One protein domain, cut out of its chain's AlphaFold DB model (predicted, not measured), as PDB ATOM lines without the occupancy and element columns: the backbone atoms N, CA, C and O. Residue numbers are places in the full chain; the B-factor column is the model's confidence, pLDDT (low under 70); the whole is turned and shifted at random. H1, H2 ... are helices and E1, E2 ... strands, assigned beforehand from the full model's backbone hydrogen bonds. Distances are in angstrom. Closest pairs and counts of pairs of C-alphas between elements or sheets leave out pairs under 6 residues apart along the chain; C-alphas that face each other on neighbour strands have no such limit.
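AT A GLANCE: This is residues 258 to 284 and 334 to 467 of the 1265 residues of an uncharacterized protein of Scylla olivacea (UniProt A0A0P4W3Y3). Little regular structure: mostly loops, with E1, E2 and H3 towards one end, hairpin E3-E4, H5 and E5 towards the other, H2 and H4 between. Of 161 printed residues, 47 are in five named helices and five named strands, class mixed, ordered E1-H1-E2-H2-H3-H4-E3-E4-H5-E5. It is compact, radius of gyration of the C-alphas 15.5 A, spanning 50 by 36 by 33 A.

HOW THE PARTS SIT: E1, residues 275-278, and E2, residues 357-360, are antiparallel neighbours, with N 276 and O 359 2.8 A apart, within hydrogen-bond range. In hairpin E3, residues 425-427, and E4, residues 432-434, N 425 and O 434 are 2.9 A apart. H5, residues 439-444, has 0 of 2 O i to N i+4 pairs within range and 1 of 3 O i to N i+3 pairs.

IN THESE COORDINATES: E1 begins at (145.082, 172.679, 181.582); E5, residues 462-464, ends at (160.344, 166.423, 168.990).

THE WHOLE: Across the cut, residues 285-333, C-alphas 284 and 334 are 36.2 A apart. Link H5 to E5 is long. pLDDT is under 70 at residues 334 and 456-460.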
ATOM      1  N   VAL A 258     138.072 168.975 181.330       90.19
ATOM      2  CA  VAL A 258     138.777 168.471 180.139       90.19
ATOM      3  C   VAL A 258     139.072 169.610 179.164       90.19
ATOM      4  O   VAL A 258     138.413 170.645 179.198       90.19
ATOM      5  N   CYS A 259     140.061 169.405 178.301       92.56
ATOM      6  CA  CYS A 259     140.428 170.300 177.212       92.56
ATOM      7  C   CYS A 259     139.392 170.248 176.081       92.56
ATOM      8  O   CYS A 259     139.167 169.183 175.505       92.56
ATOM      9  N   SER A 260     138.823 171.398 175.711       91.94
ATOM     10  CA  SER A 260     137.805 171.554 174.659       91.94
ATOM     11  C   SER A 260     138.315 171.281 173.232       91.94
ATOM     12  O   SER A 260     137.528 171.302 172.292       91.94
ATOM     13  N   LEU A 261     139.620 171.029 173.065       92.06
ATOM     14  CA  LEU A 261     140.261 170.669 171.793       92.06
ATOM     15  C   LEU A 261     140.539 169.160 171.713       92.06
ATOM     16  O   LEU A 261     140.061 168.458 170.823       92.06
ATOM     17  N   CYS A 262     141.314 168.627 172.663       91.81
ATOM     18  CA  CYS A 262     141.765 167.234 172.630       91.81
ATOM     19  C   CYS A 262     140.921 166.270 173.485       91.81
ATOM     20  O   CYS A 262     141.208 165.076 173.479       91.81
ATOM     21  N   CYS A 263     139.890 166.750 174.193       90.81
ATOM     22  CA  CYS A 263     138.997 165.981 175.078       90.81
ATOM     23  C   CYS A 263     139.686 165.289 176.285       90.81
ATOM     24  O   CYS A 263     139.095 164.446 176.959       90.81
ATOM     25  N   LEU A 264     140.939 165.642 176.597       89.50
ATOM     26  CA  LEU A 264     141.721 165.038 177.688       89.50
ATOM     27  C   LEU A 264     141.778 165.939 178.934       89.50
ATOM     28  O   LEU A 264     141.694 167.160 178.835       89.50
ATOM     29  N   GLY A 265     141.913 165.335 180.117       86.25
ATOM     30  CA  GLY A 265     141.906 166.039 181.409       86.25
ATOM     31  C   GLY A 265     143.254 166.620 181.856       86.25
ATOM     32  O   GLY A 265     144.284 166.440 181.204       86.25
ATOM     33  N   GLU A 266     143.249 167.261 183.030       80.50
ATOM     34  CA  GLU A 266     144.420 167.876 183.698       80.50
ATOM     35  C   GLU A 266     145.609 166.901 183.881       80.50
ATOM     36  O   GLU A 266     146.768 167.308 183.896       80.50
ATOM     37  N   GLN A 267     145.325 165.597 183.991       73.44
ATOM     38  CA  GLN A 267     146.303 164.535 184.270       73.44
ATOM     39  C   GLN A 267     146.927 163.880 183.023       73.44
ATOM     40  O   GLN A 267     147.653 162.897 183.177       73.44
ATOM     41  N   SER A 268     146.639 164.365 181.810       83.00
ATOM     42  CA  SER A 268     147.100 163.696 180.586       83.00
ATOM     43  C   SER A 268     148.626 163.697 180.427       83.00
ATOM     44  O   SER A 268     149.336 164.569 180.933       83.00
ATOM     45  N   GLN A 269     149.115 162.668 179.736       75.38
ATOM     46  CA  GLN A 269     150.514 162.247 179.699       75.38
ATOM     47  C   GLN A 269     151.139 162.373 178.300       75.38
ATOM     48  O   GLN A 269     152.191 161.793 178.031       75.38
ATOM     49  N   LEU A 270     150.505 163.122 177.391       85.75
ATOM     50  CA  LEU A 270     150.890 163.242 175.978       85.75
ATOM     51  C   LEU A 270     151.562 164.590 175.644       85.75
ATOM     52  O   LEU A 270     151.525 165.036 174.500       85.75
ATOM     53  N   GLY A 271     152.193 165.228 176.635       83.94
ATOM     54  CA  GLY A 271     153.039 166.411 176.440       83.94
ATOM     55  C   GLY A 271     152.308 167.740 176.232       83.94
ATOM     56  O   GLY A 271     152.935 168.700 175.812       83.94
ATOM     57  N   GLN A 272     151.003 167.825 176.501       88.38
ATOM     58  CA  GLN A 272     150.204 169.010 176.156       88.38
ATOM     59  C   GLN A 272     150.434 170.241 177.063       88.38
ATOM     60  O   GLN A 272     149.877 171.305 176.797       88.38
ATOM     61  N   GLY A 273     151.211 170.106 178.142       86.44
ATOM     62  CA  GLY A 273     151.290 171.099 179.217       86.44
ATOM     63  C   GLY A 273     150.067 171.073 180.145       86.44
ATOM     64  O   GLY A 273     149.239 170.159 180.090       86.44
ATOM     65  N   ASP A 274     149.962 172.071 181.022       86.00
ATOM     66  CA  ASP A 274     148.861 172.177 181.981       86.00
ATOM     67  C   ASP A 274     147.543 172.642 181.355       86.00
ATOM     68  O   ASP A 274     147.525 173.308 180.320       86.00
ATOM     69  N   LEU A 275     146.425 172.267 181.991       90.62
ATOM     70  CA  LEU A 275     145.082 172.679 181.582       90.62
ATOM     71  C   LEU A 275     144.766 174.071 182.149       90.62
ATOM     72  O   LEU A 275     144.485 174.228 183.338       90.62
ATOM     73  N   VAL A 276     144.782 175.071 181.280       90.19
ATOM     74  CA  VAL A 276     144.515 176.474 181.592       90.19
ATOM     75  C   VAL A 276     143.041 176.788 181.308       90.19
ATOM     76  O   VAL A 276     142.429 176.216 180.401       90.19
ATOM     77  N   ARG A 277     142.445 177.689 182.101       92.06
ATOM     78  CA  ARG A 277     141.169 178.324 181.743       92.06
ATOM     79  C   ARG A 277     141.480 179.558 180.910       92.06
ATOM     80  O   ARG A 277     142.175 180.436 181.408       92.06
ATOM     81  N   HIS A 278     140.927 179.637 179.709       90.62
ATOM     82  CA  HIS A 278     140.982 180.853 178.908       90.62
ATOM     83  C   HIS A 278     139.675 181.628 179.089       90.62
ATOM     84  O   HIS A 278     138.578 181.053 179.090       90.62
ATOM     85  N   ASP A 279     139.814 182.931 179.290       86.44
ATOM     86  CA  ASP A 279     138.693 183.853 179.415       86.44
ATOM     87  C   ASP A 279     138.147 184.189 178.003       86.44
ATOM     88  O   ASP A 279     138.905 184.142 177.029       86.44
ATOM     89  N   PRO A 280     136.836 184.461 177.844       85.50
ATOM     90  CA  PRO A 280     136.222 184.692 176.533       85.50
ATOM     91  C   PRO A 280     136.786 185.935 175.836       85.50
ATOM     92  O   PRO A 280     136.998 186.970 176.471       85.50
ATOM     93  N   THR A 281     136.942 185.870 174.513       85.56
ATOM     94  CA  THR A 281     137.356 187.012 173.695       85.56
ATOM     95  C   THR A 281     136.330 188.148 173.816       85.56
ATOM     96  O   THR A 281     135.159 187.947 173.474       85.56
ATOM     97  N   PRO A 282     136.737 189.368 174.221       79.69
ATOM     98  CA  PRO A 282     135.839 190.516 174.276       79.69
ATOM     99  C   PRO A 282     135.136 190.764 172.933       79.69
ATOM    100  O   PRO A 282     135.774 190.871 171.888       79.69
ATOM    101  N   GLY A 283     133.803 190.835 172.960       74.81
ATOM    102  CA  GLY A 283     132.974 191.062 171.771       74.81
ATOM    103  C   GLY A 283     132.778 189.853 170.843       74.81
ATOM    104  O   GLY A 283     132.031 189.974 169.874       74.81
ATOM    105  N   TYR A 284     133.381 188.689 171.115       79.25
ATOM    106  CA  TYR A 284     133.091 187.470 170.354       79.25
ATOM    107  C   TYR A 284     131.804 186.806 170.862       79.25
ATOM    108  O   TYR A 284     131.651 186.538 172.053       79.25
ATOM    109  N   ASP A 334     144.855 153.220 176.427       68.44
ATOM    110  CA  ASP A 334     145.856 153.996 175.702       68.44
ATOM    111  C   ASP A 334     145.386 155.455 175.575       68.44
ATOM    112  O   ASP A 334     144.362 155.714 174.941       68.44
ATOM    113  N   GLU A 335     146.089 156.409 176.191       74.88
ATOM    114  CA  GLU A 335     145.646 157.810 176.224       74.88
ATOM    115  C   GLU A 335     145.510 158.420 174.825       74.88
ATOM    116  O   GLU A 335     144.602 159.223 174.610       74.88
ATOM    117  N   ILE A 336     146.320 158.006 173.843       83.31
ATOM    118  CA  ILE A 336     146.182 158.555 172.487       83.31
ATOM    119  C   ILE A 336     144.887 158.102 171.797       83.31
ATOM    120  O   ILE A 336     144.319 158.838 170.993       83.31
ATOM    121  N   SER A 337     144.347 156.940 172.180       83.25
ATOM    122  CA  SER A 337     143.043 156.462 171.698       83.25
ATOM    123  C   SER A 337     141.868 157.269 172.281       83.25
ATOM    124  O   SER A 337     140.767 157.264 171.721       83.25
ATOM    125  N   LEU A 338     142.099 158.022 173.366       85.69
ATOM    126  CA  LEU A 338     141.114 158.910 173.989       85.69
ATOM    127  C   LEU A 338     141.087 160.320 173.373       85.69
ATOM    128  O   LEU A 338     140.042 160.956 173.444       85.69
ATOM    129  N   VAL A 339     142.147 160.770 172.685       90.25
ATOM    130  CA  VAL A 339     142.225 162.103 172.041       90.25
ATOM    131  C   VAL A 339     141.038 162.367 171.102       90.25
ATOM    132  O   VAL A 339     140.755 161.541 170.232       90.25
ATOM    133  N   GLY A 340     140.398 163.531 171.233       90.00
ATOM    134  CA  GLY A 340     139.359 164.062 170.338       90.00
ATOM    135  C   GLY A 340     137.935 163.554 170.604       90.00
ATOM    136  O   GLY A 340     137.722 162.527 171.253       90.00
ATOM    137  N   HIS A 341     136.942 164.258 170.057       87.50
ATOM    138  CA  HIS A 341     135.520 163.919 170.205       87.50
ATOM    139  C   HIS A 341     135.068 162.928 169.113       87.50
ATOM    140  O   HIS A 341     135.336 163.131 167.929       87.50
ATOM    141  N   THR A 342     134.404 161.832 169.496       86.25
ATOM    142  CA  THR A 342     133.933 160.787 168.559       86.25
ATOM    143  C   THR A 342     132.775 161.251 167.680       86.25
ATOM    144  O   THR A 342     132.694 160.884 166.511       86.25
ATOM    145  N   GLU A 343     131.899 162.074 168.244       86.94
ATOM    146  CA  GLU A 343     130.767 162.719 167.582       86.94
ATOM    147  C   GLU A 343     131.015 164.231 167.513       86.94
ATOM    148  O   GLU A 343     131.903 164.744 168.197       86.94
ATOM    149  N   LEU A 344     130.249 164.941 166.681       87.88
ATOM    150  CA  LEU A 344     130.354 166.393 166.541       87.88
ATOM    151  C   LEU A 344     129.921 167.067 167.863       87.88
ATOM    152  O   LEU A 344     128.746 166.960 168.226       87.88
ATOM    153  N   PRO A 345     130.819 167.741 168.605       85.62
ATOM    154  CA  PRO A 345     130.465 168.343 169.884       85.62
ATOM    155  C   PRO A 345     129.549 169.558 169.688       85.62
ATOM    156  O   PRO A 345     129.767 170.395 168.812       85.62
ATOM    157  N   SER A 346     128.536 169.693 170.547       83.38
ATOM    158  CA  SER A 346     127.764 170.936 170.641       83.38
ATOM    159  C   SER A 346     128.633 172.030 171.263       83.38
ATOM    160  O   SER A 346     129.218 171.811 172.325       83.38
ATOM    161  N   ILE A 347     128.687 173.207 170.629       84.81
ATOM    162  CA  ILE A 347     129.495 174.351 171.088       84.81
ATOM    163  C   ILE A 347     129.177 174.676 172.554       84.81
ATOM    164  O   ILE A 347     130.091 174.803 173.361       84.81
ATOM    165  N   SER A 348     127.901 174.685 172.945       81.12
ATOM    166  CA  SER A 348     127.455 174.979 174.316       81.12
ATOM    167  C   SER A 348     127.936 173.989 175.395       81.12
ATOM    168  O   SER A 348     127.705 174.238 176.574       81.12
ATOM    169  N   LEU A 349     128.576 172.872 175.023       84.06
ATOM    170  CA  LEU A 349     129.202 171.912 175.947       84.06
ATOM    171  C   LEU A 349     130.735 172.049 176.021       84.06
ATOM    172  O   LEU A 349     131.355 171.429 176.881       84.06
ATOM    173  N   LEU A 350     131.346 172.846 175.136       85.00
ATOM    174  CA  LEU A 350     132.791 173.115 175.095       85.00
ATOM    175  C   LEU A 350     133.205 174.333 175.942       85.00
ATOM    176  O   LEU A 350     134.401 174.582 176.111       85.00
ATOM    177  N   PHE A 351     132.230 175.070 176.477       88.19
ATOM    178  CA  PHE A 351     132.405 176.293 177.261       88.19
ATOM    179  C   PHE A 351     131.635 176.209 178.587       88.19
ATOM    180  O   PHE A 351     130.599 175.550 178.688       88.19
ATOM    181  N   GLU A 352     132.119 176.899 179.618       86.25
ATOM    182  CA  GLU A 352     131.338 177.178 180.823       86.25
ATOM    183  C   GLU A 352     130.150 178.111 180.491       86.25
ATOM    184  O   GLU A 352     130.247 178.912 179.559       86.25
ATOM    185  N   PRO A 353     129.064 178.130 181.293       77.88
ATOM    186  CA  PRO A 353     127.966 179.103 181.142       77.88
ATOM    187  C   PRO A 353     128.393 180.579 181.242       77.88
ATOM    188  O   PRO A 353     127.614 181.479 180.948       77.88
ATOM    189  N   THR A 354     129.625 180.828 181.681       81.94
ATOM    190  CA  THR A 354     130.311 182.124 181.736       81.94
ATOM    191  C   THR A 354     131.062 182.468 180.438       81.94
ATOM    192  O   THR A 354     131.779 183.462 180.411       81.94
ATOM    193  N   GLY A 355     130.985 181.637 179.390       81.38
ATOM    194  CA  GLY A 355     131.692 181.809 178.111       81.38
ATOM    195  C   GLY A 355     133.158 181.353 178.097       81.38
ATOM    196  O   GLY A 355     133.814 181.447 177.070       81.38
ATOM    197  N   HIS A 356     133.686 180.852 179.214       88.88
ATOM    198  CA  HIS A 356     135.099 180.480 179.350       88.88
ATOM    199  C   HIS A 356     135.362 179.057 178.835       88.88
ATOM    200  O   HIS A 356     134.527 178.176 179.043       88.88
ATOM    201  N   CYS A 357     136.525 178.786 178.239       91.38
ATOM    202  CA  CYS A 357     136.926 177.428 177.842       91.38
ATOM    203  C   CYS A 357     138.124 176.913 178.647       91.38
ATOM    204  O   CYS A 357     138.798 177.655 179.364       91.38
ATOM    205  N   TYR A 358     138.378 175.609 178.533       93.44
ATOM    206  CA  TYR A 358     139.555 174.959 179.097       93.44
ATOM    207  C   TYR A 358     140.378 174.347 177.969       93.44
ATOM    208  O   TYR A 358     139.848 173.598 177.153       93.44
ATOM    209  N   ALA A 359     141.673 174.638 177.930       93.19
ATOM    210  CA  ALA A 359     142.596 174.080 176.948       93.19
ATOM    211  C   ALA A 359     143.929 173.743 177.620       93.19
ATOM    212  O   ALA A 359     144.310 174.368 178.605       93.19
ATOM    213  N   HIS A 360     144.642 172.734 177.121       92.38
ATOM    214  CA  HIS A 360     146.038 172.556 177.530       92.38
ATOM    215  C   HIS A 360     146.905 173.605 176.841       92.38
ATOM    216  O   HIS A 360     146.664 173.874 175.664       92.38
ATOM    217  N   TYR A 361     147.922 174.134 177.523       90.69
ATOM    218  CA  TYR A 361     148.780 175.204 176.999       90.69
ATOM    219  C   TYR A 361     149.284 174.940 175.568       90.69
ATOM    220  O   TYR A 361     149.042 175.750 174.679       90.69
ATOM    221  N   MET A 362     149.863 173.765 175.290       91.06
ATOM    222  CA  MET A 362     150.351 173.427 173.942       91.06
ATOM    223  C   MET A 362     149.223 173.121 172.945       91.06
ATOM    224  O   MET A 362     149.408 173.282 171.743       91.06
ATOM    225  N   CYS A 363     148.035 172.710 173.405       92.69
ATOM    226  CA  CYS A 363     146.869 172.600 172.523       92.69
ATOM    227  C   CYS A 363     146.354 173.990 172.111       92.69
ATOM    228  O   CYS A 363     145.943 174.159 170.966       92.69
ATOM    229  N   ALA A 364     146.380 174.969 173.019       92.50
ATOM    230  CA  ALA A 364     146.022 176.354 172.729       92.50
ATOM    231  C   ALA A 364     147.071 177.016 171.823       92.50
ATOM    232  O   ALA A 364     146.719 177.436 170.729       92.50
ATOM    233  N   LEU A 365     148.346 177.025 172.230       92.06
ATOM    234  CA  LEU A 365     149.451 177.706 171.539       92.06
ATOM    235  C   LEU A 365     149.580 177.289 170.068       92.06
ATOM    236  O   LEU A 365     149.740 178.135 169.197       92.06
ATOM    237  N   TRP A 366     149.464 175.989 169.787       92.00
ATOM    238  CA  TRP A 366     149.583 175.442 168.434       92.00
ATOM    239  C   TRP A 366     148.273 175.481 167.626       92.00
ATOM    240  O   TRP A 366     148.226 174.996 166.493       92.00
ATOM    241  N   SER A 367     147.183 176.017 168.182       92.00
ATOM    242  CA  SER A 367     145.923 176.135 167.448       92.00
ATOM    243  C   SER A 367     145.967 177.253 166.412       92.00
ATOM    244  O   SER A 367     146.488 178.338 166.640       92.00
ATOM    245  N   SER A 368     145.330 177.015 165.271       83.12
ATOM    246  CA  SER A 368     145.168 178.044 164.244       83.12
ATOM    247  C   SER A 368     144.299 179.208 164.750       83.12
ATOM    248  O   SER A 368     143.210 178.979 165.278       83.12
ATOM    249  N   ASN A 369     144.743 180.445 164.500       74.62
ATOM    250  CA  ASN A 369     144.062 181.705 164.849       74.62
ATOM    251  C   ASN A 369     143.995 182.042 166.358       74.62
ATOM    252  O   ASN A 369     143.051 182.706 166.791       74.62
ATOM    253  N   VAL A 370     144.985 181.607 167.144       88.38
ATOM    254  CA  VAL A 370     145.286 182.206 168.460       88.38
ATOM    255  C   VAL A 370     146.381 183.264 168.325       88.38
ATOM    256  O   VAL A 370     147.164 183.227 167.376       88.38
ATOM    257  N   GLU A 371     146.463 184.172 169.294       84.62
ATOM    258  CA  GLU A 371     147.531 185.169 169.400       84.62
ATOM    259  C   GLU A 371     148.204 185.049 170.775       84.62
ATOM    260  O   GLU A 371     147.538 184.795 171.784       84.62
ATOM    261  N   LEU A 372     149.531 185.203 170.817       84.94
ATOM    262  CA  LEU A 372     150.309 185.260 172.054       84.94
ATOM    263  C   LEU A 372     150.571 186.729 172.394       84.94
ATOM    264  O   LEU A 372     151.111 187.474 171.580       84.94
ATOM    265  N   THR A 373     150.165 187.145 173.589       81.12
ATOM    266  CA  THR A 373     150.396 188.508 174.095       81.12
ATOM    267  C   THR A 373     151.762 188.633 174.770       81.12
ATOM    268  O   THR A 373     152.366 187.634 175.150       81.12
ATOM    269  N   ASN A 374     152.231 189.868 174.969       75.25
ATOM    270  CA  ASN A 374     153.519 190.161 175.618       75.25
ATOM    271  C   ASN A 374     153.632 189.631 177.065       75.25
ATOM    272  O   ASN A 374     154.744 189.489 177.561       75.25
ATOM    273  N   ASP A 375     152.502 189.337 177.716       74.75
ATOM    274  CA  ASP A 375     152.417 188.766 179.070       74.75
ATOM    275  C   ASP A 375     152.338 187.217 179.055       74.75
ATOM    276  O   ASP A 375     151.791 186.606 179.974       74.75
ATOM    277  N   ASP A 376     152.786 186.576 177.966       73.06
ATOM    278  CA  ASP A 376     152.693 185.133 177.665       73.06
ATOM    279  C   ASP A 376     151.265 184.535 177.712       73.06
ATOM    280  O   ASP A 376     151.070 183.314 177.694       73.06
ATOM    281  N   THR A 377     150.216 185.372 177.726       81.88
ATOM    282  CA  THR A 377     148.825 184.892 177.710       81.88
ATOM    283  C   THR A 377     148.328 184.658 176.283       81.88
ATOM    284  O   THR A 377     148.520 185.495 175.395       81.88
ATOM    285  N   ILE A 378     147.677 183.511 176.060       89.12
ATOM    286  CA  ILE A 378     147.133 183.107 174.756       89.12
ATOM    287  C   ILE A 378     145.663 183.538 174.664       89.12
ATOM    288  O   ILE A 378     144.815 183.036 175.416       89.12
ATOM    289  N   THR A 379     145.363 184.434 173.727       87.62
ATOM    290  CA  THR A 379     144.013 184.942 173.435       87.62
ATOM    291  C   THR A 379     143.363 184.166 172.281       87.62
ATOM    292  O   THR A 379     143.976 183.300 171.659       87.62
ATOM    293  N   HIS A 380     142.077 184.427 172.011       88.88
ATOM    294  CA  HIS A 380     141.326 183.856 170.877       88.88
ATOM    295  C   HIS A 380     141.201 182.313 170.847       88.88
ATOM    296  O   HIS A 380     140.717 181.729 169.875       88.88
ATOM    297  N   VAL A 381     141.532 181.640 171.955       90.50
ATOM    298  CA  VAL A 381     141.378 180.183 172.137       90.50
ATOM    299  C   VAL A 381     139.914 179.738 172.027       90.50
ATOM    300  O   VAL A 381     139.632 178.625 171.594       90.50
ATOM    301  N   ASP A 382     138.959 180.610 172.347       89.94
ATOM    302  CA  ASP A 382     137.531 180.389 172.112       89.94
ATOM    303  C   ASP A 382     137.182 180.292 170.616       89.94
ATOM    304  O   ASP A 382     136.491 179.355 170.208       89.94
ATOM    305  N   ARG A 383     137.725 181.186 169.780       89.38
ATOM    306  CA  ARG A 383     137.603 181.111 168.313       89.38
ATOM    307  C   ARG A 383     138.229 179.825 167.773       89.38
ATOM    308  O   ARG A 383     137.615 179.152 166.945       89.38
ATOM    309  N   ALA A 384     139.406 179.448 168.276       91.06
ATOM    310  CA  ALA A 384     140.080 178.204 167.903       91.06
ATOM    311  C   ALA A 384     139.267 176.948 168.279       91.06
ATOM    312  O   ALA A 384     139.140 176.033 167.465       91.06
ATOM    313  N   VAL A 385     138.656 176.918 169.472       91.62
ATOM    314  CA  VAL A 385     137.758 175.834 169.912       91.62
ATOM    315  C   VAL A 385     136.521 175.737 169.016       91.62
ATOM    316  O   VAL A 385     136.179 174.637 168.582       91.62
ATOM    317  N   VAL A 386     135.871 176.859 168.684       90.75
ATOM    318  CA  VAL A 386     134.706 176.870 167.776       90.75
ATOM    319  C   VAL A 386     135.086 176.402 166.368       90.75
ATOM    320  O   VAL A 386     134.364 175.593 165.784       90.75
ATOM    321  N   ALA A 387     136.226 176.851 165.835       88.88
ATOM    322  CA  ALA A 387     136.720 176.410 164.533       88.88
ATOM    323  C   ALA A 387     137.002 174.896 164.528       88.88
ATOM    324  O   ALA A 387     136.435 174.160 163.714       88.88
ATOM    325  N   GLY A 388     137.809 174.418 165.482       89.62
ATOM    326  CA  GLY A 388     138.244 173.023 165.585       89.62
ATOM    327  C   GLY A 388     137.146 172.019 165.940       89.62
ATOM    328  O   GLY A 388     137.262 170.842 165.596       89.62
ATOM    329  N   ALA A 389     136.044 172.457 166.561       90.88
ATOM    330  CA  ALA A 389     134.907 171.603 166.918       90.88
ATOM    331  C   ALA A 389     134.345 170.805 165.723       90.88
ATOM    332  O   ALA A 389     133.905 169.668 165.887       90.88
ATOM    333  N   SER A 390     134.404 171.373 164.516       91.25
ATOM    334  CA  SER A 390     133.961 170.734 163.266       91.25
ATOM    335  C   SER A 390     135.050 169.929 162.539       91.25
ATOM    336  O   SER A 390     134.741 169.139 161.646       91.25
ATOM    337  N   GLN A 391     136.318 170.091 162.920       93.56
ATOM    338  CA  GLN A 391     137.475 169.615 162.162       93.56
ATOM    339  C   GLN A 391     137.972 168.262 162.667       93.56
ATOM    340  O   GLN A 391     138.152 168.054 163.871       93.56
ATOM    341  N   ARG A 392     138.224 167.332 161.739       94.50
ATOM    342  CA  ARG A 392     138.685 165.973 162.048       94.50
ATOM    343  C   ARG A 392     140.199 165.849 161.926       94.50
ATOM    344  O   ARG A 392     140.774 166.175 160.893       94.50
ATOM    345  N   CYS A 393     140.829 165.281 162.950       94.62
ATOM    346  CA  CYS A 393     142.253 164.965 162.927       94.62
ATOM    347  C   CYS A 393     142.560 163.863 161.904       94.62
ATOM    348  O   CYS A 393     141.921 162.808 161.892       94.62
ATOM    349  N   VAL A 394     143.590 164.066 161.086       93.75
ATOM    350  CA  VAL A 394     144.019 163.120 160.047       93.75
ATOM    351  C   VAL A 394     144.454 161.776 160.640       93.75
ATOM    352  O   VAL A 394     144.193 160.743 160.023       93.75
ATOM    353  N   GLN A 395     145.039 161.770 161.842       90.12
ATOM    354  CA  GLN A 395     145.534 160.564 162.516       90.12
ATOM    355  C   GLN A 395     144.411 159.769 163.206       90.12
ATOM    356  O   GLN A 395     144.191 158.605 162.885       90.12
ATOM    357  N   CYS A 396     143.670 160.380 164.141       90.94
ATOM    358  CA  CYS A 396     142.669 159.671 164.958       90.94
ATOM    359  C   CYS A 396     141.230 159.729 164.403       90.94
ATOM    360  O   CYS A 396     140.334 159.116 164.977       90.94
ATOM    361  N   LYS A 397     140.994 160.477 163.312       92.25
ATOM    362  CA  LYS A 397     139.696 160.716 162.637       92.25
ATOM    363  C   LYS A 397     138.598 161.393 163.479       92.25
ATOM    364  O   LYS A 397     137.511 161.646 162.961       92.25
ATOM    365  N   LYS A 398     138.884 161.734 164.738       93.38
ATOM    366  CA  LYS A 398     137.973 162.417 165.669       93.38
ATOM    367  C   LYS A 398     138.009 163.942 165.548       93.38
ATOM    368  O   LYS A 398     138.983 164.505 165.048       93.38
ATOM    369  N   PHE A 399     136.958 164.589 166.047       94.12
ATOM    370  CA  PHE A 399     136.763 166.041 166.038       94.12
ATOM    371  C   PHE A 399     137.615 166.786 167.089       94.12
ATOM    372  O   PHE A 399     138.105 166.174 168.048       94.12
ATOM    373  N   GLY A 400     137.771 168.105 166.925       91.56
ATOM    374  CA  GLY A 400     138.536 168.994 167.816       91.56
ATOM    375  C   GLY A 400     139.960 169.313 167.339       91.56
ATOM    376  O   GLY A 400     140.785 169.759 168.132       91.56
ATOM    377  N   ALA A 401     140.288 169.024 166.075       93.25
ATOM    378  CA  ALA A 401     141.614 169.291 165.518       93.25
ATOM    379  C   ALA A 401     141.787 170.781 165.177       93.25
ATOM    380  O   ALA A 401     140.855 171.405 164.680       93.25
ATOM    381  N   THR A 402     142.970 171.347 165.424       93.06
ATOM    382  CA  THR A 402     143.247 172.784 165.201       93.06
ATOM    383  C   THR A 402     144.649 173.093 164.685       93.06
ATOM    384  O   THR A 402     144.892 174.219 164.242       93.06
ATOM    385  N   LEU A 403     145.571 172.126 164.717       93.69
ATOM    386  CA  LEU A 403     146.928 172.290 164.203       93.69
ATOM    387  C   LEU A 403     146.917 172.063 162.691       93.69
ATOM    388  O   LEU A 403     146.755 170.922 162.252       93.69
ATOM    389  N   LEU A 404     147.089 173.129 161.908       92.88
ATOM    390  CA  LEU A 404     147.231 173.067 160.453       92.88
ATOM    391  C   LEU A 404     148.686 172.821 160.041       92.88
ATOM    392  O   LEU A 404     149.614 173.415 160.589       92.88
ATOM    393  N   CYS A 405     148.876 171.995 159.012       92.50
ATOM    394  CA  CYS A 405     150.133 171.948 158.271       92.50
ATOM    395  C   CYS A 405     150.362 173.272 157.522       92.50
ATOM    396  O   CYS A 405     149.489 173.713 156.777       92.50
ATOM    397  N   LYS A 406     151.536 173.887 157.691       91.12
ATOM    398  CA  LYS A 406     151.899 175.186 157.091       91.12
ATOM    399  C   LYS A 406     152.332 175.095 155.618       91.12
ATOM    400  O   LYS A 406     152.478 176.124 154.967       91.12
ATOM    401  N   ALA A 407     152.521 173.887 155.079       88.00
ATOM    402  CA  ALA A 407     152.893 173.682 153.679       88.00
ATOM    403  C   ALA A 407     151.824 174.216 152.709       88.00
ATOM    404  O   ALA A 407     150.626 174.000 152.902       88.00
ATOM    405  N   THR A 408     152.263 174.885 151.641       87.94
ATOM    406  CA  THR A 408     151.393 175.583 150.683       87.94
ATOM    407  C   THR A 408     150.312 174.666 150.095       87.94
ATOM    408  O   THR A 408     150.594 173.607 149.536       87.94
ATOM    409  N   GLY A 409     149.045 175.064 150.247       86.06
ATOM    410  CA  GLY A 409     147.882 174.290 149.790       86.06
ATOM    411  C   GLY A 409     147.507 173.077 150.658       86.06
ATOM    412  O   GLY A 409     146.530 172.397 150.350       86.06
ATOM    413  N   CYS A 410     148.227 172.794 151.748       91.25
ATOM    414  CA  CYS A 410     147.887 171.704 152.656       91.25
ATOM    415  C   CYS A 410     146.753 172.101 153.618       91.25
ATOM    416  O   CYS A 410     146.791 173.161 154.234       91.25
ATOM    417  N   GLN A 411     145.762 171.222 153.792       90.00
ATOM    418  CA  GLN A 411     144.656 171.397 154.753       90.00
ATOM    419  C   GLN A 411     144.611 170.275 155.810       90.00
ATOM    420  O   GLN A 411     143.601 170.074 156.487       90.00
ATOM    421  N   LEU A 412     145.698 169.506 155.941       92.19
ATOM    422  CA  LEU A 412     145.791 168.396 156.890       92.19
ATOM    423  C   LEU A 412     145.874 168.932 158.326       92.19
ATOM    424  O   LEU A 412     146.766 169.719 158.650       92.19
ATOM    425  N   GLN A 413     144.938 168.487 159.168       93.62
ATOM    426  CA  GLN A 413     144.761 168.965 160.541       93.62
ATOM    427  C   GLN A 413     144.998 167.879 161.590       93.62
ATOM    428  O   GLN A 413     144.679 166.703 161.384       93.62
ATOM    429  N   TYR A 414     145.517 168.288 162.745       94.69
ATOM    430  CA  TYR A 414     145.884 167.398 163.845       94.69
ATOM    431  C   TYR A 414     145.450 167.959 165.212       94.69
ATOM    432  O   TYR A 414     145.252 169.162 165.390       94.69
ATOM    433  N   HIS A 415     145.324 167.077 166.206       94.25
ATOM    434  CA  HIS A 415     145.473 167.447 167.621       94.25
ATOM    435  C   HIS A 415     146.965 167.423 167.983       94.25
ATOM    436  O   HIS A 415     147.688 166.590 167.436       94.25
ATOM    437  N   PHE A 416     147.422 168.226 168.949       93.56
ATOM    438  CA  PHE A 416     148.840 168.280 169.356       93.56
ATOM    439  C   PHE A 416     149.477 166.891 169.641       93.56
ATOM    440  O   PHE A 416     150.468 166.560 168.987       93.56
ATOM    441  N   PRO A 417     148.882 165.990 170.458       92.19
ATOM    442  CA  PRO A 417     149.410 164.626 170.627       92.19
ATOM    443  C   PRO A 417     149.467 163.790 169.341       92.19
ATOM    444  O   PRO A 417     150.329 162.927 169.178       92.19
ATOM    445  N   CYS A 418     148.519 164.018 168.429       92.62
ATOM    446  CA  CYS A 418     148.397 163.277 167.180       92.62
ATOM    447  C   CYS A 418     149.382 163.756 166.109       92.62
ATOM    448  O   CYS A 418     149.791 162.937 165.292       92.62
ATOM    449  N   ALA A 419     149.774 165.034 166.127       92.44
ATOM    450  CA  ALA A 419     150.839 165.575 165.286       92.44
ATOM    451  C   ALA A 419     152.176 164.889 165.595       92.44
ATOM    452  O   ALA A 419     152.752 164.240 164.718       92.44
ATOM    453  N   MET A 420     152.595 164.926 166.869       90.38
ATOM    454  CA  MET A 420     153.806 164.245 167.337       90.38
ATOM    455  C   MET A 420     153.768 162.751 166.984       90.38
ATOM    456  O   MET A 420     154.697 162.221 166.380       90.38
ATOM    457  N   SER A 421     152.667 162.064 167.312       89.69
ATOM    458  CA  SER A 421     152.514 160.619 167.087       89.69
ATOM    459  C   SER A 421     152.521 160.216 165.607       89.69
ATOM    460  O   SER A 421     153.024 159.144 165.274       89.69
ATOM    461  N   ALA A 422     152.016 161.073 164.712       89.69
ATOM    462  CA  ALA A 422     152.112 160.871 163.268       89.69
ATOM    463  C   ALA A 422     153.536 161.085 162.719       89.69
ATOM    464  O   ALA A 422     153.803 160.687 161.589       89.69
ATOM    465  N   GLY A 423     154.440 161.695 163.493       88.50
ATOM    466  CA  GLY A 423     155.775 162.078 163.040       88.50
ATOM    467  C   GLY A 423     155.793 163.367 162.217       88.50
ATOM    468  O   GLY A 423     156.624 163.497 161.325       88.50
ATOM    469  N   ALA A 424     154.866 164.296 162.475       89.69
ATOM    470  CA  ALA A 424     154.959 165.643 161.917       89.69
ATOM    471  C   ALA A 424     156.181 166.378 162.499       89.69
ATOM    472  O   ALA A 424     156.473 166.244 163.689       89.69
ATOM    473  N   LEU A 425     156.861 167.169 161.667       89.56
ATOM    474  CA  LEU A 425     157.915 168.085 162.103       89.56
ATOM    475  C   LEU A 425     157.258 169.326 162.721       89.56
ATOM    476  O   LEU A 425     156.228 169.793 162.224       89.56
ATOM    477  N   MET A 426     157.810 169.812 163.831       89.75
ATOM    478  CA  MET A 426     157.157 170.783 164.711       89.75
ATOM    479  C   MET A 426     158.194 171.742 165.304       89.75
ATOM    480  O   MET A 426     158.808 171.421 166.313       89.75
ATOM    481  N   ASP A 427     158.367 172.933 164.727       89.62
ATOM    482  CA  ASP A 427     159.221 173.961 165.337       89.62
ATOM    483  C   ASP A 427     158.452 174.775 166.390       89.62
ATOM    484  O   ASP A 427     157.412 175.371 166.104       89.62
ATOM    485  N   LEU A 428     158.986 174.811 167.614       88.19
ATOM    486  CA  LEU A 428     158.430 175.564 168.738       88.19
ATOM    487  C   LEU A 428     158.707 177.076 168.643       88.19
ATOM    488  O   LEU A 428     157.937 177.845 169.213       88.19
ATOM    489  N   LYS A 429     159.753 177.515 167.923       85.38
ATOM    490  CA  LYS A 429     160.096 178.943 167.772       85.38
ATOM    491  C   LYS A 429     159.060 179.673 166.908       85.38
ATOM    492  O   LYS A 429     158.556 180.719 167.301       85.38
ATOM    493  N   SER A 430     158.726 179.106 165.747       86.06
ATOM    494  CA  SER A 430     157.730 179.637 164.797       86.06
ATOM    495  C   SER A 430     156.306 179.100 165.009       86.06
ATOM    496  O   SER A 430     155.370 179.559 164.349       86.06
ATOM    497  N   VAL A 431     156.130 178.128 165.914       89.50
ATOM    498  CA  VAL A 431     154.869 177.398 166.166       89.50
ATOM    499  C   VAL A 431     154.284 176.836 164.856       89.50
ATOM    500  O   VAL A 431     153.096 176.956 164.535       89.50
ATOM    501  N   ALA A 432     155.163 176.246 164.042       89.62
ATOM    502  CA  ALA A 432     154.857 175.760 162.705       89.62
ATOM    503  C   ALA A 432     154.956 174.231 162.623       89.62
ATOM    504  O   ALA A 432     155.887 173.605 163.129       89.62
ATOM    505  N   LEU A 433     153.969 173.629 161.955       91.56
ATOM    506  CA  LEU A 433     153.867 172.189 161.743       91.56
ATOM    507  C   LEU A 433     153.995 171.860 160.256       91.56
ATOM    508  O   LEU A 433     153.296 172.441 159.422       91.56
ATOM    509  N   VAL A 434     154.803 170.848 159.940       91.06
ATOM    510  CA  VAL A 434     154.881 170.228 158.612       91.06
ATOM    511  C   VAL A 434     154.515 168.750 158.732       91.06
ATOM    512  O   VAL A 434     155.098 167.996 159.509       91.06
ATOM    513  N   CYS A 435     153.491 168.322 157.992       90.88
ATOM    514  CA  CYS A 435     152.979 166.954 158.065       90.88
ATOM    515  C   CYS A 435     153.946 165.932 157.425       90.88
ATOM    516  O   CYS A 435     154.685 166.303 156.513       90.88
ATOM    517  N   PRO A 436     153.857 164.631 157.774       87.50
ATOM    518  CA  PRO A 436     154.735 163.581 157.232       87.50
ATOM    519  C   PRO A 436     154.717 163.405 155.703       87.50
ATOM    520  O   PRO A 436     155.586 162.737 155.164       87.50
ATOM    521  N   ALA A 437     153.727 163.968 155.002       86.88
ATOM    522  CA  ALA A 437     153.643 163.954 153.538       86.88
ATOM    523  C   ALA A 437     154.403 165.117 152.860       86.88
ATOM    524  O   ALA A 437     154.407 165.206 151.636       86.88
ATOM    525  N   HIS A 438     154.991 166.029 153.640       87.25
ATOM    526  CA  HIS A 438     155.686 167.229 153.166       87.25
ATOM    527  C   HIS A 438     157.038 167.451 153.876       87.25
ATOM    528  O   HIS A 438     157.533 168.575 153.889       87.25
ATOM    529  N   THR A 439     157.640 166.401 154.453       80.88
ATOM    530  CA  THR A 439     158.988 166.438 155.064       80.88
ATOM    531  C   THR A 439     160.016 167.080 154.143       80.88
ATOM    532  O   THR A 439     160.735 167.977 154.560       80.88
ATOM    533  N   ASP A 440     159.958 166.736 152.862       77.19
ATOM    534  CA  ASP A 440     160.899 167.145 151.821       77.19
ATOM    535  C   ASP A 440     160.854 168.665 151.537       77.19
ATOM    536  O   ASP A 440     161.738 169.209 150.883       77.19
ATOM    537  N   LYS A 441     159.809 169.351 152.030       77.06
ATOM    538  CA  LYS A 441     159.599 170.809 151.974       77.06
ATOM    539  C   LYS A 441     159.726 171.477 153.349       77.06
ATOM    540  O   LYS A 441     159.335 172.628 153.515       77.06
ATOM    541  N   SER A 442     160.205 170.753 154.362       76.94
ATOM    542  CA  SER A 442     160.340 171.264 155.732       76.94
ATOM    543  C   SER A 442     161.281 172.461 155.805       76.94
ATOM    544  O   SER A 442     160.944 173.446 156.446       76.94
ATOM    545  N   ARG A 443     162.401 172.404 155.081       75.56
ATOM    546  CA  ARG A 443     163.502 173.382 155.114       75.56
ATOM    547  C   ARG A 443     163.089 174.811 154.744       75.56
ATOM    548  O   ARG A 443     163.702 175.754 155.225       75.56
ATOM    549  N   ASP A 444     162.028 174.966 153.951       78.19
ATOM    550  CA  ASP A 444     161.483 176.269 153.542       78.19
ATOM    551  C   ASP A 444     160.471 176.848 154.562       78.19
ATOM    552  O   ASP A 444     159.913 177.924 154.346       78.19
ATOM    553  N   ILE A 445     160.151 176.101 155.630       80.62
ATOM    554  CA  ILE A 445     159.003 176.346 156.525       80.62
ATOM    555  C   ILE A 445     159.388 176.252 158.012       80.62
ATOM    556  O   ILE A 445     158.833 176.983 158.830       80.62
ATOM    557  N   VAL A 446     160.291 175.336 158.374       82.06
ATOM    558  CA  VAL A 446     160.722 175.034 159.745       82.06
ATOM    559  C   VAL A 446     162.223 174.723 159.793       82.06
ATOM    560  O   VAL A 446     162.711 173.854 159.071       82.06
ATOM    561  N   ASP A 447     162.948 175.402 160.681       82.19
ATOM    562  CA  ASP A 447     164.353 175.112 160.996       82.19
ATOM    563  C   ASP A 447     164.426 173.979 162.033       82.19
ATOM    564  O   ASP A 447     164.055 174.158 163.195       82.19
ATOM    565  N   VAL A 448     164.807 172.774 161.592       81.94
ATOM    566  CA  VAL A 448     164.677 171.536 162.381       81.94
ATOM    567  C   VAL A 448     165.878 170.608 162.165       81.94
ATOM    568  O   VAL A 448     165.851 169.724 161.313       81.94
ATOM    569  N   ALA A 449     166.924 170.772 162.977       85.62
ATOM    570  CA  ALA A 449     168.109 169.905 162.994       85.62
ATOM    571  C   ALA A 449     168.185 169.028 164.261       85.62
ATOM    572  O   ALA A 449     167.637 169.368 165.311       85.62
ATOM    573  N   CYS A 450     168.889 167.893 164.188       88.31
ATOM    574  CA  CYS A 450     169.172 167.070 165.368       88.31
ATOM    575  C   CYS A 450     170.259 167.710 166.247       88.31
ATOM    576  O   CYS A 450     171.410 167.787 165.825       88.31
ATOM    577  N   VAL A 451     169.953 168.048 167.504       88.94
ATOM    578  CA  VAL A 451     170.889 168.724 168.438       88.94
ATOM    579  C   VAL A 451     172.185 167.933 168.707       88.94
ATOM    580  O   VAL A 451     173.185 168.502 169.123       88.94
ATOM    581  N   VAL A 452     172.199 166.618 168.464       87.31
ATOM    582  CA  VAL A 452     173.354 165.741 168.759       87.31
ATOM    583  C   VAL A 452     174.285 165.536 167.554       87.31
ATOM    584  O   VAL A 452     175.406 165.064 167.721       87.31
ATOM    585  N   CYS A 453     173.832 165.828 166.331       87.44
ATOM    586  CA  CYS A 453     174.626 165.574 165.122       87.44
ATOM    587  C   CYS A 453     174.425 166.590 163.990       87.44
ATOM    588  O   CYS A 453     174.897 166.332 162.886       87.44
ATOM    589  N   GLU A 454     173.661 167.663 164.222       82.56
ATOM    590  CA  GLU A 454     173.402 168.829 163.349       82.56
ATOM    591  C   GLU A 454     172.805 168.520 161.958       82.56
ATOM    592  O   GLU A 454     172.438 169.407 161.196       82.56
ATOM    593  N   ASN A 455     172.614 167.241 161.645       75.75
ATOM    594  CA  ASN A 455     172.054 166.748 160.397       75.75
ATOM    595  C   ASN A 455     170.521 166.652 160.451       75.75
ATOM    596  O   ASN A 455     169.938 166.333 161.490       75.75
ATOM    597  N   LEU A 456     169.890 166.839 159.288       67.31
ATOM    598  CA  LEU A 456     168.444 166.684 159.066       67.31
ATOM    599  C   LEU A 456     168.023 165.249 158.692       67.31
ATOM    600  O   LEU A 456     166.838 164.933 158.722       67.31
ATOM    601  N   SER A 457     168.959 164.390 158.276       58.84
ATOM    602  CA  SER A 457     168.634 163.145 157.566       58.84
ATOM    603  C   SER A 457     168.727 161.880 158.442       58.84
ATOM    604  O   SER A 457     169.744 161.706 159.117       58.84
ATOM    605  N   PRO A 458     167.755 160.941 158.365       55.50
ATOM    606  CA  PRO A 458     166.523 161.001 157.573       55.50
ATOM    607  C   PRO A 458     165.387 161.729 158.315       55.50
ATOM    608  O   PRO A 458     165.008 161.351 159.428       55.50
ATOM    609  N   GLU A 459     164.791 162.719 157.646       56.88
ATOM    610  CA  GLU A 459     163.888 163.741 158.214       56.88
ATOM    611  C   GLU A 459     162.661 163.158 158.943       56.88
ATOM    612  O   GLU A 459     162.213 163.687 159.959       56.88
ATOM    613  N   SER A 460     162.153 162.005 158.503       57.59
ATOM    614  CA  SER A 460     161.019 161.316 159.137       57.59
ATOM    615  C   SER A 460     161.348 160.635 160.479       57.59
ATOM    616  O   SER A 460     160.440 160.168 161.172       57.59
ATOM    617  N   SER A 461     162.621 160.556 160.881       70.38
ATOM    618  CA  SER A 461     163.075 159.809 162.070       70.38
ATOM    619  C   SER A 461     163.289 160.654 163.336       70.38
ATOM    620  O   SER A 461     163.533 160.092 164.408       70.38
ATOM    621  N   LEU A 462     163.159 161.981 163.241       86.19
ATOM    622  CA  LEU A 462     163.349 162.905 164.362       86.19
ATOM    623  C   LEU A 462     162.247 162.782 165.429       86.19
ATOM    624  O   LEU A 462     161.065 162.603 165.123       86.19
ATOM    625  N   LEU A 463     162.647 162.906 166.695       89.12
ATOM    626  CA  LEU A 463     161.797 163.022 167.879       89.12
ATOM    627  C   LEU A 463     161.775 164.483 168.353       89.12
ATOM    628  O   LEU A 463     162.831 165.045 168.630       89.12
ATOM    629  N   PHE A 464     160.582 165.070 168.466       90.69
ATOM    630  CA  PHE A 464     160.344 166.423 168.990       90.69
ATOM    631  C   PHE A 464     160.087 166.379 170.503       90.69
ATOM    632  O   PHE A 464     159.180 165.669 170.951       90.69
ATOM    633  N   CYS A 465     160.861 167.122 171.299       91.69
ATOM    634  CA  CYS A 465     160.637 167.228 172.741       91.69
ATOM    635  C   CYS A 465     159.530 168.242 173.066       91.69
ATOM    636  O   CYS A 465     159.684 169.437 172.831       91.69
ATOM    637  N   CYS A 466     158.458 167.796 173.726       89.06
ATOM    638  CA  CYS A 466     157.328 168.656 174.112       89.06
ATOM    639  C   CYS A 466     157.616 169.677 175.236       89.06
ATOM    640  O   CYS A 466     156.686 170.341 175.693       89.06
ATOM    641  N   SER A 467     158.861 169.785 175.712       87.44
ATOM    642  CA  SER A 467     159.251 170.669 176.821       87.44
ATOM    643  C   SER A 467     160.201 171.785 176.383       87.44
ATOM    644  O   SER A 467     159.899 172.945 176.643       87.44
TER     645      SER A 467